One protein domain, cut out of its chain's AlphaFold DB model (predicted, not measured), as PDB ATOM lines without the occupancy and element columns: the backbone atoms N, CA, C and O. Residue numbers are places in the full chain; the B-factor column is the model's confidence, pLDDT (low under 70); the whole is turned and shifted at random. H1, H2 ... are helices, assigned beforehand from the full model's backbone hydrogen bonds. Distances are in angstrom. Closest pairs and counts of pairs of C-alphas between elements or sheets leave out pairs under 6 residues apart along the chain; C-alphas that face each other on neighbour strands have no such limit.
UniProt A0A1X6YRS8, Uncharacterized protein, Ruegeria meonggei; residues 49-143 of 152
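This is residues 49 to 143 of the 152 residues of an uncharacterized protein of Ruegeria meonggei (UniProt A0A1X6YRS8). Five shorter helices cluster at the later part of one long helix, H1, whose first residues, 49 to 57, stick out as a free arm. H5 lies in the middle of the cluster and touches the other five helices, mostly crossing them. The printed part has 95 residues, with six named helices, H1 to H6 in chain order, and no named strand: all helix. It is compact, with a radius of gyration of the C-alphas of 13.3 A and spans of 41 by 37 by 21 A.

H1, residues 49 to 72, starts at C-alpha 49 (135.117, 80.756, 91.276) and is 34.2 A long. H2 is residues 78 to 87, H3 93 to 99 and H4 102 to 105. H5, residues 117 to 129, is 17.4 A long. H6, residues 133 to 141, ends at C-alpha 141 (106.129, 87.226, 89.429).

H5 is the hub. Its residue 117 alone touches H1, the closest C-alphas being Glu 67 and Ile 117, 4.9 A. H3 touches H5 about perpendicular, 84 degrees, at C-alphas Leu 99 and Ala 118, 4.3 A. H4 touches H5 at C-alphas Leu 105 and Gln 119, 5.3 A. H6 touches H5 at C-alphas Ser 122 and Ile 133, 4.6 A. H2 only just touches H5, with 3 pairs of C-alphas within 8 A. H1 and H2 form a hairpin, at a steep tilt of 43 degrees. H1 and H6 are apart. Every O i to N i+4 pair is within hydrogen-bond range in H1, H2, H3, H5 and H6; H4 is too short for one.

The C-alphas of Ala 49 and Ser 76 are farthest apart, 42.3 A. The printed part has no cut. The link H4 to H5 is long, 11 residues. No printed residue is under 70 in pLDDT.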
ATOM      1  N   ALA A  49     134.572  79.422  91.493       76.12
ATOM      2  CA  ALA A  49     135.117  80.756  91.276       76.12
ATOM      3  C   ALA A  49     135.138  81.146  89.787       76.12
ATOM      4  O   ALA A  49     134.788  82.275  89.449       76.12
ATOM      5  N   VAL A  50     135.497  80.214  88.899       79.88
ATOM      6  CA  VAL A  50     135.516  80.421  87.444       79.88
ATOM      7  C   VAL A  50     134.090  80.548  86.914       79.88
ATOM      8  O   VAL A  50     133.788  81.522  86.230       79.88
ATOM      9  N   GLU A  51     133.193  79.640  87.303       78.69
ATOM     10  CA  GLU A  51     131.770  79.694  86.931       78.69
ATOM     11  C   GLU A  51     131.120  81.015  87.369       78.69
ATOM     12  O   GLU A  51     130.472  81.694  86.571       78.69
ATOM     13  N   ASN A  52     131.357  81.441  88.614       83.12
ATOM     14  CA  ASN A  52     130.856  82.715  89.127       83.12
ATOM     15  C   ASN A  52     131.453  83.915  88.382       83.12
ATOM     16  O   ASN A  52     130.738  84.884  88.132       83.12
ATOM     17  N   LYS A  53     132.738  83.865  88.004       82.88
ATOM     18  CA  LYS A  53     133.387  84.925  87.219       82.88
ATOM     19  C   LYS A  53     132.750  85.058  85.837       82.88
ATOM     20  O   LYS A  53     132.435  86.173  85.428       82.88
ATOM     21  N   VAL A  54     132.520  83.940  85.147       81.69
ATOM     22  CA  VAL A  54     131.845  83.925  83.839       81.69
ATOM     23  C   VAL A  54     130.417  84.445  83.972       81.69
ATOM     24  O   VAL A  54     130.043  85.373  83.260       81.69
ATOM     25  N   ARG A  55     129.645  83.929  84.937       81.94
ATOM     26  CA  ARG A  55     128.270  84.379  85.196       81.94
ATOM     27  C   ARG A  55     128.203  85.879  85.484       81.94
ATOM     28  O   ARG A  55     127.342  86.560  84.934       81.94
ATOM     29  N   SER A  56     129.117  86.389  86.309       89.44
ATOM     30  CA  SER A  56     129.239  87.818  86.621       89.44
ATOM     31  C   SER A  56     129.543  88.639  85.363       89.44
ATOM     32  O   SER A  56     128.874  89.631  85.092       89.44
ATOM     33  N   ARG A  57     130.489  88.187  84.528       92.06
ATOM     34  CA  ARG A  57     130.825  88.862  83.266       92.06
ATOM     35  C   ARG A  57     129.622  88.942  82.327       92.06
ATOM     36  O   ARG A  57     129.296  90.029  81.861       92.06
ATOM     37  N   THR A  58     128.944  87.823  82.077       94.38
ATOM     38  CA  THR A  58     127.762  87.783  81.202       94.38
ATOM     39  C   THR A  58     126.637  88.668  81.737       94.38
ATOM     40  O   THR A  58     125.982  89.362  80.965       94.38
ATOM     41  N   HIS A  59     126.442  88.691  83.059       95.75
ATOM     42  CA  HIS A  59     125.452  89.538  83.718       95.75
ATOM     43  C   HIS A  59     125.685  91.031  83.442       95.75
ATOM     44  O   HIS A  59     124.762  91.720  83.006       95.75
ATOM     45  N   TYR A  60     126.913  91.524  83.631       96.31
ATOM     46  CA  TYR A  60     127.219  92.944  83.434       96.31
ATOM     47  C   TYR A  60     127.315  93.354  81.962       96.31
ATOM     48  O   TYR A  60     126.887  94.454  81.626       96.31
ATOM     49  N   ILE A  61     127.781  92.474  81.065       97.12
ATOM     50  CA  ILE A  61     127.726  92.731  79.612       97.12
ATOM     51  C   ILE A  61     126.274  92.928  79.178       97.12
ATOM     52  O   ILE A  61     125.934  93.938  78.569       97.12
ATOM     53  N   ARG A  62     125.392  92.010  79.581       97.75
ATOM     54  CA  ARG A  62     123.971  92.103  79.253       97.75
ATOM     55  C   ARG A  62     123.322  93.364  79.833       97.75
ATOM     56  O   ARG A  62     122.485  93.975  79.175       97.75
ATOM     57  N   ALA A  63     123.707  93.770  81.043       97.81
ATOM     58  CA  ALA A  63     123.240  95.022  81.636       97.81
ATOM     59  C   ALA A  63     123.653  96.246  80.797       97.81
ATOM     60  O   ALA A  63     122.833  97.136  80.575       97.81
ATOM     61  N   MET A  64     124.890  96.265  80.290       96.50
ATOM     62  CA  MET A  64     125.378  97.317  79.395       96.50
ATOM     63  C   MET A  64     124.657  97.323  78.044       96.50
ATOM     64  O   MET A  64     124.373  98.397  77.521       96.50
ATOM     65  N   ASP A  65     124.341  96.159  77.479       97.75
ATOM     66  CA  ASP A  65     123.618  96.078  76.206       97.75
ATOM     67  C   ASP A  65     122.180  96.600  76.335       97.75
ATOM     68  O   ASP A  65     121.723  97.359  75.482       97.75
ATOM     69  N   LEU A  66     121.491  96.276  77.438       97.88
ATOM     70  CA  LEU A  66     120.171  96.836  77.749       97.88
ATOM     71  C   LEU A  66     120.231  98.352  77.959       97.88
ATOM     72  O   LEU A  66     119.372  99.088  77.480       97.88
ATOM     73  N   GLU A  67     121.258  98.836  78.658       96.38
ATOM     74  CA  GLU A  67     121.488 100.271  78.804       96.38
ATOM     75  C   GLU A  67     121.701 100.936  77.433       96.38
ATOM     76  O   GLU A  67     121.057 101.940  77.126       96.38
ATOM     77  N   ARG A  68     122.553 100.357  76.577       96.31
ATOM     78  CA  ARG A  68     122.807 100.860  75.221       96.31
ATOM     79  C   ARG A  68     121.522 100.912  74.405       96.31
ATOM     80  O   ARG A  68     121.282 101.923  73.759       96.31
ATOM     81  N   MET A  69     120.687  99.877  74.480       96.50
ATOM     82  CA  MET A  69     119.383  99.838  73.816       96.50
ATOM     83  C   MET A  69     118.523 101.045  74.214       96.50
ATOM     84  O   MET A  69     118.097 101.804  73.346       96.50
ATOM     85  N   VAL A  70     118.368 101.305  75.517       96.94
ATOM     86  CA  VAL A  70     117.576 102.440  76.026       96.94
ATOM     87  C   VAL A  70     118.165 103.792  75.615       96.94
ATOM     88  O   VAL A  70     117.423 104.712  75.288       96.94
ATOM     89  N   TYR A  71     119.487 103.954  75.641       96.12
ATOM     90  CA  TYR A  71     120.114 105.251  75.356       96.12
ATOM     91  C   TYR A  71     120.485 105.475  73.888       96.12
ATOM     92  O   TYR A  71     120.907 106.583  73.555       96.12
ATOM     93  N   SER A  72     120.304 104.471  73.028       96.56
ATOM     94  CA  SER A  72     120.463 104.592  71.574       96.56
ATOM     95  C   SER A  72     119.281 105.280  70.890       96.56
ATOM     96  O   SER A  72     119.469 105.881  69.837       96.56
ATOM     97  N   VAL A  73     118.094 105.248  71.504       96.44
ATOM     98  CA  VAL A  73     116.884 105.899  70.980       96.44
ATOM     99  C   VAL A  73     116.732 107.341  71.477       96.44
ATOM    100  O   VAL A  73     117.372 107.767  72.460       96.44
ATOM    101  N   ALA A  74     115.855 108.098  70.811       96.25
ATOM    102  CA  ALA A  74     115.568 109.481  71.169       96.25
ATOM    103  C   ALA A  74     114.973 109.575  72.590       96.25
ATOM    104  O   ALA A  74     114.278 108.657  73.030       96.25
ATOM    105  N   PRO A  75     115.214 110.670  73.344       94.62
ATOM    106  CA  PRO A  75     114.725 110.813  74.718       94.62
ATOM    107  C   PRO A  75     113.219 110.575  74.902       94.62
ATOM    108  O   PRO A  75     112.832 110.008  75.923       94.62
ATOM    109  N   SER A  76     112.401 110.964  73.920       94.44
ATOM    110  CA  SER A  76     110.945 110.760  73.897       94.44
ATOM    111  C   SER A  76     110.541 109.283  73.837       94.44
ATOM    112  O   SER A  76     109.522 108.903  74.401       94.44
ATOM    113  N   GLU A  77     111.358 108.426  73.224       95.25
ATOM    114  CA  GLU A  77     111.037 107.015  72.970       95.25
ATOM    115  C   GLU A  77     111.529 106.079  74.083       95.25
ATOM    116  O   GLU A  77     111.077 104.939  74.210       95.25
ATOM    117  N   ARG A  78     112.441 106.554  74.942       95.94
ATOM    118  CA  ARG A  78     113.084 105.733  75.988       95.94
ATOM    119  C   ARG A  78     112.092 105.101  76.955       95.94
ATOM    120  O   ARG A  78     112.357 104.022  77.482       95.94
ATOM    121  N   LEU A  79     110.977 105.783  77.217       94.94
ATOM    122  CA  LEU A  79     109.924 105.279  78.095       94.94
ATOM    123  C   LEU A  79     109.243 104.047  77.490       94.94
ATOM    124  O   LEU A  79     109.077 103.057  78.197       94.94
ATOM    125  N   GLY A  80     108.950 104.073  76.187       95.31
ATOM    126  CA  GLY A  80     108.392 102.926  75.468       95.31
ATOM    127  C   GLY A  80     109.358 101.741  75.439       95.31
ATOM    128  O   GLY A  80     108.965 100.619  75.744       95.31
ATOM    129  N   VAL A  81     110.650 101.991  75.192       97.06
ATOM    130  CA  VAL A  81     111.681 100.936  75.256       97.06
ATOM    131  C   VAL A  81     111.766 100.331  76.660       97.06
ATOM    132  O   VAL A  81     111.833  99.112  76.808       97.06
ATOM    133  N   MET A  82     111.723 101.153  77.713       97.56
ATOM    134  CA  MET A  82     111.723 100.645  79.087       97.56
ATOM    135  C   MET A  82     110.480  99.801  79.381       97.56
ATOM    136  O   MET A  82     110.601  98.731  79.974       97.56
ATOM    137  N   GLN A  83     109.300 100.238  78.936       95.75
ATOM    138  CA  GLN A  83     108.065  99.468  79.068       95.75
ATOM    139  C   GLN A  83     108.192  98.095  78.400       95.75
ATOM    140  O   GLN A  83     107.899  97.085  79.035       95.75
ATOM    141  N   GLN A  84     108.696  98.053  77.163       96.00
ATOM    142  CA  GLN A  84     108.950  96.812  76.425       96.00
ATOM    143  C   GLN A  84     109.952  95.906  77.144       96.00
ATOM    144  O   GLN A  84     109.758  94.701  77.194       96.00
ATOM    145  N   ILE A  85     111.009  96.447  77.755       96.94
ATOM    146  CA  ILE A  85     111.930  95.632  78.562       96.94
ATOM    147  C   ILE A  85     111.179  94.984  79.737       96.94
ATOM    148  O   ILE A  85     111.358  93.795  80.005       96.94
ATOM    149  N   LEU A  86     110.318  95.739  80.427       95.56
ATOM    150  CA  LEU A  86     109.579  95.236  81.587       95.56
ATOM    151  C   LEU A  86     108.560  94.140  81.227       95.56
ATOM    152  O   LEU A  86     108.309  93.283  82.076       95.56
ATOM    153  N   THR A  87     108.041  94.074  79.991       94.50
ATOM    154  CA  THR A  87     107.122  92.987  79.583       94.50
ATOM    155  C   THR A  87     107.777  91.604  79.633       94.50
ATOM    156  O   THR A  87     107.089  90.600  79.802       94.50
ATOM    157  N   TYR A  88     109.108  91.527  79.555       95.44
ATOM    158  CA  TYR A  88     109.852  90.264  79.624       95.44
ATOM    159  C   TYR A  88     110.198  89.820  81.055       95.44
ATOM    160  O   TYR A  88     110.831  88.778  81.240       95.44
ATOM    161  N   ILE A  89     109.779  90.559  82.091       94.38
ATOM    162  CA  ILE A  89     110.108  90.230  83.489       94.38
ATOM    163  C   ILE A  89     109.609  88.846  83.898       94.38
ATOM    164  O   ILE A  89     110.316  88.174  84.646       94.38
ATOM    165  N   CYS A  90     108.445  88.391  83.430       90.25
ATOM    166  CA  CYS A  90     107.904  87.079  83.804       90.25
ATOM    167  C   CYS A  90     108.790  85.933  83.301       90.25
ATOM    168  O   CYS A  90     109.096  84.995  84.042       90.25
ATOM    169  N   VAL A  91     109.261  86.045  82.061       93.44
ATOM    170  CA  VAL A  91     109.961  84.963  81.360       93.44
ATOM    171  C   VAL A  91     111.468  84.976  81.609       93.44
ATOM    172  O   VAL A  91     112.091  83.920  81.693       93.44
ATOM    173  N   ASP A  92     112.071  86.150  81.810       95.75
ATOM    174  CA  ASP A  92     113.525  86.283  81.819       95.75
ATOM    175  C   ASP A  92     114.115  86.470  83.223       95.75
ATOM    176  O   ASP A  92     114.206  87.571  83.776       95.75
ATOM    177  N   ALA A  93     114.591  85.366  83.804       95.19
ATOM    178  CA  ALA A  93     115.270  85.389  85.098       95.19
ATOM    179  C   ALA A  93     116.577  86.200  85.082       95.19
ATOM    180  O   ALA A  93     116.945  86.799  86.095       95.19
ATOM    181  N   GLY A  94     117.290  86.227  83.953       96.19
ATOM    182  CA  GLY A  94     118.518  87.003  83.799       96.19
ATOM    183  C   GLY A  94     118.245  88.501  83.873       96.19
ATOM    184  O   GLY A  94     118.939  89.207  84.603       96.19
ATOM    185  N   LEU A  95     117.188  88.958  83.201       97.12
ATOM    186  CA  LEU A  95     116.715  90.335  83.258       97.12
ATOM    187  C   LEU A  95     116.322  90.719  84.685       97.12
ATOM    188  O   LEU A  95     116.825  91.714  85.199       97.12
ATOM    189  N   ARG A  96     115.499  89.908  85.366       97.19
ATOM    190  CA  ARG A  96     115.114  90.172  86.766       97.19
ATOM    191  C   ARG A  96     116.327  90.333  87.676       97.19
ATOM    192  O   ARG A  96     116.371  91.258  88.482       97.19
ATOM    193  N   ASN A  97     117.321  89.459  87.524       96.88
ATOM    194  CA  ASN A  97     118.553  89.543  88.301       96.88
ATOM    195  C   ASN A  97     119.299  90.857  88.039       96.88
ATOM    196  O   ASN A  97     119.814  91.440  88.985       96.88
ATOM    197  N   ILE A  98     119.363  91.319  86.785       98.06
ATOM    198  CA  ILE A  98     120.021  92.582  86.411       98.06
ATOM    199  C   ILE A  98     119.274  93.776  87.007       98.06
ATOM    200  O   ILE A  98     119.874  94.615  87.673       98.06
ATOM    201  N   LEU A  99     117.955  93.845  86.806       97.69
ATOM    202  CA  LEU A  99     117.139  94.974  87.261       97.69
ATOM    203  C   LEU A  99     117.099  95.100  88.793       97.69
ATOM    204  O   LEU A  99     116.909  96.196  89.319       97.69
ATOM    205  N   CYS A 100     117.296  93.989  89.504       97.81
ATOM    206  CA  CYS A 100     117.326  93.933  90.962       97.81
ATOM    207  C   CYS A 100     118.745  93.921  91.565       97.81
ATOM    208  O   CYS A 100     118.846  93.840  92.795       97.81
ATOM    209  N   ASP A 101     119.821  93.993  90.765       97.06
ATOM    210  CA  ASP A 101     121.197  93.981  91.283       97.06
ATOM    211  C   ASP A 101     121.458  95.229  92.142       97.06
ATOM    212  O   ASP A 101     121.451  96.368  91.669       97.06
ATOM    213  N   LEU A 102     121.732  95.005  93.431       95.69
ATOM    214  CA  LEU A 102     122.035  96.060  94.397       95.69
ATOM    215  C   LEU A 102     123.273  96.878  94.022       95.69
ATOM    216  O   LEU A 102     123.333  98.054  94.376       95.69
ATOM    217  N   ARG A 103     124.252  96.282  93.333       95.50
ATOM    218  CA  ARG A 103     125.455  96.997  92.891       95.50
ATOM    219  C   ARG A 103     125.111  98.033  91.832       95.50
ATOM    220  O   ARG A 103     125.537  99.173  91.961       95.50
ATOM    221  N   LEU A 104     124.284  97.660  90.855       96.50
ATOM    222  CA  LEU A 104     123.801  98.585  89.829       96.50
ATOM    223  C   LEU A 104     122.877  99.647  90.438       96.50
ATOM    224  O   LEU A 104     123.021 100.832  90.161       96.50
ATOM    225  N   LEU A 105     121.962  99.261  91.331       96.94
ATOM    226  CA  LEU A 105     121.038 100.216  91.956       96.94
ATOM    227  C   LEU A 105     121.748 101.288  92.797       96.94
ATOM    228  O   LEU A 105     121.277 102.424  92.853       96.94
ATOM    229  N   ARG A 106     122.866 100.935  93.440       95.75
ATOM    230  CA  ARG A 106     123.649 101.827  94.311       95.75
ATOM    231  C   ARG A 106     124.833 102.493  93.615       95.75
ATOM    232  O   ARG A 106     125.590 103.197  94.278       95.75
ATOM    233  N   GLU A 107     125.020 102.257  92.321       93.62
ATOM    234  CA  GLU A 107     126.113 102.869  91.573       93.62
ATOM    235  C   GLU A 107     125.985 104.404  91.618       93.62
ATOM    236  O   GLU A 107     124.874 104.926  91.464       93.62
ATOM    237  N   PRO A 108     127.074 105.153  91.859       90.25
ATOM    238  CA  PRO A 108     127.003 106.606  91.861       90.25
ATOM    239  C   PRO A 108     126.553 107.138  90.489       90.25
ATOM    240  O   PRO A 108     126.799 106.496  89.462       90.25
ATOM    241  N   PRO A 109     125.908 108.318  90.442       84.44
ATOM    242  CA  PRO A 109     125.534 108.945  89.182       84.44
ATOM    243  C   PRO A 109     126.752 109.120  88.276       84.44
ATOM    244  O   PRO A 109     127.810 109.580  88.710       84.44
ATOM    245  N   ARG A 110     126.601 108.779  86.996       87.69
ATOM    246  CA  ARG A 110     127.652 109.027  86.006       87.69
ATOM    247  C   ARG A 110     127.757 110.520  85.716       87.69
ATOM    248  O   ARG A 110     126.755 111.230  85.753       87.69
ATOM    249  N   MET A 111     128.944 110.969  85.306       87.25
ATOM    250  CA  MET A 111     129.180 112.366  84.899       87.25
ATOM    251  C   MET A 111     128.230 112.839  83.789       87.25
ATOM    252  O   MET A 111     127.862 114.003  83.742       87.25
ATOM    253  N   SER A 112     127.790 111.930  82.915       87.12
ATOM    254  CA  SER A 112     126.829 112.222  81.844       87.12
ATOM    255  C   SER A 112     125.382 112.403  82.323       87.12
ATOM    256  O   SER A 112     124.497 112.627  81.499       87.12
ATOM    257  N   GLY A 113     125.100 112.208  83.616       87.56
ATOM    258  CA  GLY A 113     123.748 112.191  84.183       87.56
ATOM    259  C   GLY A 113     122.903 110.975  83.776       87.56
ATOM    260  O   GLY A 113     121.766 110.829  84.230       87.56
ATOM    261  N   ARG A 114     123.432 110.081  82.930       90.81
ATOM    262  CA  ARG A 114     122.733 108.863  82.501       90.81
ATOM    263  C   ARG A 114     122.703 107.843  83.637       90.81
ATOM    264  O   ARG A 114     123.699 107.633  84.327       90.81
ATOM    265  N   LYS A 115     121.549 107.200  83.793       94.50
ATOM    266  CA  LYS A 115     121.324 106.115  84.750       94.50
ATOM    267  C   LYS A 115     121.725 104.797  84.100       94.50
ATOM    268  O   LYS A 115     121.510 104.627  82.906       94.50
ATOM    269  N   ASN A 116     122.256 103.849  84.866       96.25
ATOM    270  CA  ASN A 116     122.371 102.482  84.354       96.25
ATOM    271  C   ASN A 116     120.978 101.839  84.215       96.25
ATOM    272  O   ASN A 116     119.969 102.388  84.675       96.25
ATOM    273  N   ILE A 117     120.913 100.656  83.603       97.56
ATOM    274  CA  ILE A 117     119.639  99.982  83.323       97.56
ATOM    275  C   ILE A 117     118.779  99.740  84.577       97.56
ATOM    276  O   ILE A 117     117.573  99.983  84.547       97.56
ATOM    277  N   ALA A 118     119.377  99.328  85.700       97.94
ATOM    278  CA  ALA A 118     118.640  99.041  86.931       97.94
ATOM    279  C   ALA A 118     118.069 100.324  87.559       97.94
ATOM    280  O   ALA A 118     116.916 100.365  87.990       97.94
ATOM    281  N   GLN A 119     118.849 101.406  87.559       97.56
ATOM    282  CA  GLN A 119     118.417 102.722  88.035       97.56
ATOM    283  C   GLN A 119     117.344 103.344  87.135       97.56
ATOM    284  O   GLN A 119     116.396 103.961  87.636       97.56
ATOM    285  N   ALA A 120     117.478 103.189  85.817       97.00
ATOM    286  CA  ALA A 120     116.486 103.630  84.845       97.00
ATOM    287  C   ALA A 120     115.160 102.887  85.061       97.00
ATOM    288  O   ALA A 120     114.128 103.536  85.228       97.00
ATOM    289  N   ALA A 121     115.202 101.556  85.192       97.69
ATOM    290  CA  ALA A 121     114.032 100.737  85.499       97.69
ATOM    291  C   ALA A 121     113.407 101.112  86.850       97.69
ATOM    292  O   ALA A 121     112.204 101.336  86.925       97.69
ATOM    293  N   SER A 122     114.207 101.288  87.908       97.50
ATOM    294  CA  SER A 122     113.685 101.719  89.213       97.50
ATOM    295  C   SER A 122     113.067 103.113  89.188       97.50
ATOM    296  O   SER A 122     112.148 103.382  89.961       97.50
ATOM    297  N   SER A 123     113.573 104.015  88.348       96.25
ATOM    298  CA  SER A 123     112.983 105.346  88.175       96.25
ATOM    299  C   SER A 123     111.667 105.259  87.412       96.25
ATOM    300  O   SER A 123     110.699 105.908  87.797       96.25
ATOM    301  N   TYR A 124     111.622 104.425  86.372       96.44
ATOM    302  CA  TYR A 124     110.420 104.152  85.597       96.44
ATOM    303  C   TYR A 124     109.323 103.551  86.478       96.44
ATOM    304  O   TYR A 124     108.232 104.109  86.560       96.44
ATOM    305  N   THR A 125     109.613 102.472  87.214       96.62
ATOM    306  CA  THR A 125     108.587 101.812  88.031       96.62
ATOM    307  C   THR A 125     108.079 102.699  89.156       96.62
ATOM    308  O   THR A 125     106.900 102.655  89.495       96.62
ATOM    309  N   ARG A 126     108.952 103.545  89.711       96.00
ATOM    310  CA  ARG A 126     108.552 104.527  90.716       96.00
ATOM    311  C   ARG A 126     107.656 105.604  90.114       96.00
ATOM    312  O   ARG A 126     106.682 105.973  90.751       96.00
ATOM    313  N   LYS A 127     107.970 106.078  88.904       94.69
ATOM    314  CA  LYS A 127     107.184 107.103  88.211       94.69
ATOM    315  C   LYS A 127     105.788 106.604  87.833       94.69
ATOM    316  O   LYS A 127     104.834 107.330  88.059       94.69
ATOM    317  N   PHE A 128     105.674 105.402  87.270       94.62
ATOM    318  CA  PHE A 128     104.413 104.929  86.677       94.62
ATOM    319  C   PHE A 128     103.587 104.006  87.568       94.62
ATOM    320  O   PHE A 128     102.382 103.923  87.374       94.62
ATOM    321  N   TYR A 129     104.201 103.330  88.540       92.81
ATOM    322  CA  TYR A 129     103.496 102.395  89.428       92.81
ATOM    323  C   TYR A 129     103.631 102.763  90.910       92.81
ATOM    324  O   TYR A 129     103.077 102.083  91.764       92.81
ATOM    325  N   GLY A 130     104.432 103.778  91.261       93.88
ATOM    326  CA  GLY A 130     104.732 104.096  92.662       93.88
ATOM    327  C   GLY A 130     105.565 103.024  93.381       93.88
ATOM    328  O   GLY A 130     105.704 103.058  94.602       93.88
ATOM    329  N   LEU A 131     106.148 102.062  92.650       94.31
ATOM    330  CA  LEU A 131     106.851 100.911  93.223       94.31
ATOM    331  C   LEU A 131     108.363 100.970  92.978       94.31
ATOM    332  O   LEU A 131     108.843 101.403  91.928       94.31
ATOM    333  N   SER A 132     109.139 100.447  93.931       95.62
ATOM    334  CA  SER A 132     110.533 100.084  93.650       95.62
ATOM    335  C   SER A 132     110.582  98.941  92.634       95.62
ATOM    336  O   SER A 132     109.683  98.097  92.606       95.62
ATOM    337  N   ILE A 133     111.659  98.859  91.847       97.06
ATOM    338  CA  ILE A 133     111.816  97.791  90.847       97.06
ATOM    339  C   ILE A 133     111.742  96.392  91.474       97.06
ATOM    340  O   ILE A 133     111.116  95.494  90.925       97.06
ATOM    341  N   GLN A 134     112.290  96.214  92.678       96.56
ATOM    342  CA  GLN A 134     112.246  94.938  93.396       96.56
ATOM    343  C   GLN A 134     110.828  94.556  93.839       96.56
ATOM    344  O   GLN A 134     110.467  93.379  93.830       96.56
ATOM    345  N   THR A 135     110.013  95.524  94.265       95.81
ATOM    346  CA  THR A 135     108.610  95.266  94.622       95.81
ATOM    347  C   THR A 135     107.771  95.026  93.375       95.81
ATOM    348  O   THR A 135     106.968  94.098  93.373       95.81
ATOM    349  N   TYR A 136     108.007  95.795  92.311       96.12
ATOM    350  CA  TYR A 136     107.374  95.595  91.011       96.12
ATOM    351  C   TYR A 136     107.627  94.174  90.488       96.12
ATOM    352  O   TYR A 136     106.679  93.420  90.301       96.12
ATOM    353  N   VAL A 137     108.894  93.757  90.373       95.81
ATOM    354  CA  VAL A 137     109.268  92.413  89.899       95.81
ATOM    355  C   VAL A 137     108.617  91.316  90.741       95.81
ATOM    356  O   VAL A 137     108.069  90.373  90.179       95.81
ATOM    357  N   ARG A 138     108.615  91.442  92.075       94.94
ATOM    358  CA  ARG A 138     107.963  90.458  92.957       94.94
ATOM    359  C   ARG A 138     106.459  90.344  92.710       94.94
ATOM    360  O   ARG A 138     105.952  89.231  92.686       94.94
ATOM    361  N   ARG A 139     105.756  91.467  92.522       94.12
ATOM    362  CA  ARG A 139     104.308  91.474  92.243       94.12
ATOM    363  C   ARG A 139     103.993  90.875  90.875       94.12
ATOM    364  O   ARG A 139     103.114  90.027  90.793       94.12
ATOM    365  N   VAL A 140     104.766  91.240  89.851       92.19
ATOM    366  CA  VAL A 140     104.644  90.654  88.508       92.19
ATOM    367  C   VAL A 140     104.854  89.138  88.560       92.19
ATOM    368  O   VAL A 140     104.068  88.386  88.000       92.19
ATOM    369  N   GLN A 141     105.876  88.664  89.282       91.62
ATOM    370  CA  GLN A 141     106.129  87.226  89.429       91.62
ATOM    371  C   GLN A 141     105.029  86.483  90.196       91.62
ATOM    372  O   GLN A 141     104.864  85.285  89.984       91.62
ATOM    373  N   ALA A 142     104.310  87.166  91.085       90.50
ATOM    374  CA  ALA A 142     103.180  86.598  91.813       90.50
ATOM    375  C   ALA A 142     101.883  86.560  90.981       90.50
ATOM    376  O   ALA A 142     100.900  85.993  91.444       90.50
ATOM    377  N   GLY A 143     101.875  87.144  89.776       86.50
ATOM    378  CA  GLY A 143     100.679  87.242  88.936       86.50
ATOM    379  C   GLY A 143      99.706  88.340  89.372       86.50
ATOM    380  O   GLY A 143      98.548  88.312  88.976       86.50
TER     381      GLY A 143